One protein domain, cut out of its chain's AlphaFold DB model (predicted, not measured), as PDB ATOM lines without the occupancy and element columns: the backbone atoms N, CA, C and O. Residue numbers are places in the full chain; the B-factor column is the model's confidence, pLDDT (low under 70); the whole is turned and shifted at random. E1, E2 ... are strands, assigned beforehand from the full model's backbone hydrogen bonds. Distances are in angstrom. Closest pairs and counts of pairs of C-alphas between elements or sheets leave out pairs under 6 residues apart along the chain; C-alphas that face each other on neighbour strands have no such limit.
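What this domain is: This is residues 2 to 42 of the 69 residues of an uncharacterized protein of Halopenitus malekzadehii (UniProt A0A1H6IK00). With little regular structure, this is a small three-strand sheet, E1, E2 and E3, with an extended lead-in, residues 2 to 8, and a long tail, residues 30 to 42, that loops round the sheet's end by the E1 to E2 link. The 41 printed residues, 11 in named strands, are all strand in class, with no named helix; the sheet, order E1, E2, E3, is antiparallel. The whole is loose, radius of gyration of the C-alphas 11.4 A, spanning 36 by 21 by 12 A.

Where its parts are: E1 is residues 9 to 11, from C-alpha 9 at (13.958, -27.391, 11.105), 7.1 A long. E2, residues 18 to 22, is 12.9 A long. E3, residues 27 to 29, is 6.5 A long, ending at C-alpha 29 (16.911, -32.405, 18.603).

How they stand to each other: The strands form a meander, each the antiparallel neighbour of the one before. Hairpin E1 and E2 has N 10 and O 19 within hydrogen-bond range, 2.9 A; hairpin E2 and E3 has N 29 and O 20, 2.8 A. E1 and E3, the edge strands, are apart.

The domain as a whole: The C-alphas of Ser 2 and Thr 36 are farthest apart, 37.7 A. The printed part has no cut and no long link. Residues 2, 41 and 42 have pLDDT under 70.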
ATOM      1  N   SER A   2      27.943 -13.367   0.107       60.72
ATOM      2  CA  SER A   2      26.738 -14.169   0.334       60.72
ATOM      3  C   SER A   2      26.957 -15.062   1.553       60.72
ATOM      4  O   SER A   2      27.947 -15.794   1.611       60.72
ATOM      5  N   ALA A   3      26.081 -14.950   2.550       74.75
ATOM      6  CA  ALA A   3      26.120 -15.800   3.730       74.75
ATOM      7  C   ALA A   3      25.498 -17.158   3.394       74.75
ATOM      8  O   ALA A   3      24.404 -17.208   2.833       74.75
ATOM      9  N   LEU A   4      26.206 -18.240   3.726       74.38
ATOM     10  CA  LEU A   4      25.654 -19.590   3.658       74.38
ATOM     11  C   LEU A   4      24.690 -19.800   4.823       74.38
ATOM     12  O   LEU A   4      25.016 -19.490   5.970       74.38
ATOM     13  N   ARG A   5      23.521 -20.354   4.523       76.12
ATOM     14  CA  ARG A   5      22.462 -20.651   5.483       76.12
ATOM     15  C   ARG A   5      22.238 -22.150   5.565       76.12
ATOM     16  O   ARG A   5      22.330 -22.851   4.561       76.12
ATOM     17  N   THR A   6      21.907 -22.630   6.757       76.19
ATOM     18  CA  THR A   6      21.481 -24.012   7.000       76.19
ATOM     19  C   THR A   6      20.045 -24.024   7.523       76.19
ATOM     20  O   THR A   6      19.634 -23.079   8.200       76.19
ATOM     21  N   PRO A   7      19.261 -25.071   7.229       79.88
ATOM     22  CA  PRO A   7      17.919 -25.203   7.777       79.88
ATOM     23  C   PRO A   7      17.968 -25.366   9.303       79.88
ATOM     24  O   PRO A   7      18.855 -26.033   9.835       79.88
ATOM     25  N   ASN A   8      17.007 -24.759  10.000       86.50
ATOM     26  CA  ASN A   8      16.846 -24.866  11.459       86.50
ATOM     27  C   ASN A   8      15.777 -25.896  11.871       86.50
ATOM     28  O   ASN A   8      15.692 -26.272  13.039       86.50
ATOM     29  N   GLU A   9      14.994 -26.384  10.915       88.75
ATOM     30  CA  GLU A   9      13.958 -27.391  11.105       88.75
ATOM     31  C   GLU A   9      13.944 -28.320   9.888       88.75
ATOM     32  O   GLU A   9      14.181 -27.882   8.759       88.75
ATOM     33  N   ARG A  10      13.692 -29.610  10.116       87.62
ATOM     34  CA  ARG A  10      13.485 -30.605   9.060       87.62
ATOM     35  C   ARG A  10      12.411 -31.603   9.454       87.62
ATOM     36  O   ARG A  10      12.216 -31.876  10.638       87.62
ATOM     37  N   VAL A  11      11.762 -32.189   8.455       87.19
ATOM     38  CA  VAL A  11      10.743 -33.225   8.637       87.19
ATOM     39  C   VAL A  11      11.250 -34.532   8.032       87.19
ATOM     40  O   VAL A  11      11.862 -34.541   6.969       87.19
ATOM     41  N   CYS A  12      11.057 -35.645   8.736       87.12
ATOM     42  CA  CYS A  12      11.345 -36.973   8.206       87.12
ATOM     43  C   CYS A  12      10.268 -37.366   7.192       87.12
ATOM     44  O   CYS A  12       9.104 -37.511   7.560       87.12
ATOM     45  N   GLU A  13      10.661 -37.644   5.953       84.25
ATOM     46  CA  GLU A  13       9.736 -38.028   4.874       84.25
ATOM     47  C   GLU A  13       9.079 -39.397   5.114       84.25
ATOM     48  O   GLU A  13       8.008 -39.688   4.587       84.25
ATOM     49  N   ASN A  14       9.703 -40.258   5.928       85.06
ATOM     50  CA  ASN A  14       9.162 -41.587   6.210       85.06
ATOM     51  C   ASN A  14       8.124 -41.591   7.348       85.06
ATOM     52  O   ASN A  14       7.082 -42.226   7.224       85.06
ATOM     53  N   CYS A  15       8.408 -40.918   8.468       87.38
ATOM     54  CA  CYS A  15       7.569 -40.984   9.675       87.38
ATOM     55  C   CYS A  15       6.941 -39.645  10.088       87.38
ATOM     56  O   CYS A  15       6.218 -39.591  11.078       87.38
ATOM     57  N   GLY A  16       7.216 -38.556   9.367       86.56
ATOM     58  CA  GLY A  16       6.655 -37.228   9.632       86.56
ATOM     59  C   GLY A  16       7.209 -36.524  10.874       86.56
ATOM     60  O   GLY A  16       6.715 -35.461  11.242       86.56
ATOM     61  N   ARG A  17       8.222 -37.087  11.544       89.50
ATOM     62  CA  ARG A  17       8.830 -36.469  12.730       89.50
ATOM     63  C   ARG A  17       9.531 -35.160  12.372       89.50
ATOM     64  O   ARG A  17      10.267 -35.108  11.391       89.50
ATOM     65  N   ILE A  18       9.376 -34.161  13.236       88.38
ATOM     66  CA  ILE A  18      10.063 -32.872  13.148       88.38
ATOM     67  C   ILE A  18      11.339 -32.914  13.992       88.38
ATOM     68  O   ILE A  18      11.321 -33.333  15.153       88.38
ATOM     69  N   GLU A  19      12.443 -32.458  13.414       89.44
ATOM     70  CA  GLU A  19      13.717 -32.281  14.101       89.44
ATOM     71  C   GLU A  19      14.158 -30.824  13.990       89.44
ATOM     72  O   GLU A  19      14.060 -30.219  12.922       89.44
ATOM     73  N   ARG A  20      14.659 -30.261  15.089       91.44
ATOM     74  CA  ARG A  20      15.119 -28.870  15.152       91.44
ATOM     75  C   ARG A  20      16.597 -28.796  15.466       91.44
ATOM     76  O   ARG A  20      17.095 -29.584  16.269       91.44
ATOM     77  N   TRP A  21      17.288 -27.863  14.832       90.69
ATOM     78  CA  TRP A  21      18.662 -27.543  15.180       90.69
ATOM     79  C   TRP A  21      18.697 -26.824  16.534       90.69
ATOM     80  O   TRP A  21      17.892 -25.929  16.787       90.69
ATOM     81  N   ASP A  22      19.600 -27.249  17.411       91.44
ATOM     82  CA  ASP A  22      19.864 -26.647  18.717       91.44
ATOM     83  C   ASP A  22      21.277 -26.054  18.683       91.44
ATOM     84  O   ASP A  22      22.264 -26.796  18.640       91.44
ATOM     85  N   ASP A  23      21.358 -24.721  18.663       90.44
ATOM     86  CA  ASP A  23      22.622 -23.980  18.589       90.44
ATOM     87  C   ASP A  23      23.472 -24.125  19.859       90.44
ATOM     88  O   ASP A  23      24.698 -24.149  19.772       90.44
ATOM     89  N   ASP A  24      22.853 -24.281  21.035       93.56
ATOM     90  CA  ASP A  24      23.573 -24.479  22.299       93.56
ATOM     91  C   ASP A  24      24.273 -25.845  22.346       93.56
ATOM     92  O   ASP A  24      25.309 -26.018  22.995       93.56
ATOM     93  N   ARG A  25      23.677 -26.850  21.700       90.50
ATOM     94  CA  ARG A  25      24.160 -28.238  21.666       90.50
ATOM     95  C   ARG A  25      24.873 -28.598  20.371       90.50
ATOM     96  O   ARG A  25      25.316 -29.743  20.263       90.50
ATOM     97  N   GLU A  26      24.898 -27.692  19.401       90.06
ATOM     98  CA  GLU A  26      25.407 -27.905  18.043       90.06
ATOM     99  C   GLU A  26      24.908 -29.235  17.439       90.06
ATOM    100  O   GLU A  26      25.669 -30.020  16.865       90.06
ATOM    101  N   SER A  27      23.625 -29.556  17.645       89.56
ATOM    102  CA  SER A  27      23.055 -30.845  17.238       89.56
ATOM    103  C   SER A  27      21.556 -30.790  16.952       89.56
ATOM    104  O   SER A  27      20.837 -29.910  17.414       89.56
ATOM    105  N   TRP A  28      21.067 -31.776  16.196       90.19
ATOM    106  CA  TRP A  28      19.638 -31.949  15.932       90.19
ATOM    107  C   TRP A  28      18.920 -32.553  17.143       90.19
ATOM    108  O   TRP A  28      19.377 -33.535  17.737       90.19
ATOM    109  N   ARG A  29      17.765 -31.987  17.491       92.69
ATOM    110  CA  ARG A  29      16.911 -32.405  18.603       92.69
ATOM    111  C   ARG A  29      15.550 -32.850  18.100       92.69
ATOM    112  O   ARG A  29      14.986 -32.282  17.169       92.69
ATOM    113  N   VAL A  30      15.029 -33.865  18.777       89.94
ATOM    114  CA  VAL A  30      13.710 -34.443  18.543       89.94
ATOM    115  C   VAL A  30      12.982 -34.554  19.869       89.94
ATOM    116  O   VAL A  30      13.609 -34.843  20.891       89.94
ATOM    117  N   GLU A  31      11.675 -34.318  19.860       85.19
ATOM    118  CA  GLU A  31      10.850 -34.455  21.066       85.19
ATOM    119  C   GLU A  31      10.489 -35.920  21.334       85.19
ATOM    120  O   GLU A  31      10.440 -36.353  22.483       85.19
ATOM    121  N   GLU A  32      10.329 -36.706  20.268       83.00
ATOM    122  CA  GLU A  32       9.986 -38.123  20.330       83.00
ATOM    123  C   GLU A  32      10.915 -38.934  19.425       83.00
ATOM    124  O   GLU A  32      11.232 -38.531  18.303       83.00
ATOM    125  N   ALA A  33      11.363 -40.099  19.898       79.69
ATOM    126  CA  ALA A  33      12.044 -41.052  19.029       79.69
ATOM    127  C   ALA A  33      11.031 -41.587  18.004       79.69
ATOM    128  O   ALA A  33       9.946 -42.007  18.390       79.69
ATOM    129  N   GLY A  34      11.365 -41.574  16.712       73.12
ATOM    130  CA  GLY A  34      10.527 -42.232  15.695       73.12
ATOM    131  C   GLY A  34      11.115 -43.559  15.238       73.12
ATOM    132  O   GLY A  34      11.925 -44.161  15.938       73.12
ATOM    133  N   ASP A  35      10.701 -44.013  14.057       76.19
ATOM    134  CA  ASP A  35      10.988 -45.369  13.589       76.19
ATOM    135  C   ASP A  35      12.465 -45.632  13.264       76.19
ATOM    136  O   ASP A  35      13.204 -44.746  12.832       76.19
ATOM    137  N   THR A  36      12.879 -46.899  13.395       75.75
ATOM    138  CA  THR A  36      14.250 -47.384  13.136       75.75
ATOM    139  C   THR A  36      14.779 -47.020  11.741       75.75
ATOM    140  O   THR A  36      15.990 -46.969  11.535       75.75
ATOM    141  N   PHE A  37      13.890 -46.735  10.786       76.31
ATOM    142  CA  PHE A  37      14.232 -46.325   9.428       76.31
ATOM    143  C   PHE A  37      13.700 -44.913   9.169       76.31
ATOM    144  O   PHE A  37      12.596 -44.735   8.662       76.31
ATOM    145  N   CYS A  38      14.462 -43.891   9.555       82.88
ATOM    146  CA  CYS A  38      14.138 -42.505   9.214       82.88
ATOM    147  C   CYS A  38      14.882 -42.075   7.949       82.88
ATOM    148  O   CYS A  38      16.071 -42.354   7.802       82.88
ATOM    149  N   ILE A  39      14.176 -41.365   7.070       79.56
ATOM    150  CA  ILE A  39      14.744 -40.723   5.888       79.56
ATOM    151  C   ILE A  39      14.688 -39.222   6.142       79.56
ATOM    152  O   ILE A  39      13.609 -38.641   6.224       79.56
ATOM    153  N   HIS A  40      15.863 -38.620   6.295       73.50
ATOM    154  CA  HIS A  40      16.015 -37.174   6.359       73.50
ATOM    155  C   HIS A  40      16.642 -36.742   5.042       73.50
ATOM    156  O   HIS A  40      17.843 -36.935   4.839       73.50
ATOM    157  N   GLU A  41      15.822 -36.226   4.134       69.31
ATOM    158  CA  GLU A  41      16.322 -35.624   2.909       69.31
ATOM    159  C   GLU A  41      16.704 -34.175   3.202       69.31
ATOM    160  O   GLU A  41      15.991 -33.436   3.880       69.31
ATOM    161  N   TRP A  42      17.885 -33.788   2.742       69.19
ATOM    162  CA  TRP A  42      18.201 -32.380   2.588       69.19
ATOM    163  C   TRP A  42      17.603 -31.999   1.257       69.19
ATOM    164  O   TRP A  42      17.953 -32.657   0.280       69.19
TER     165      TRP A  42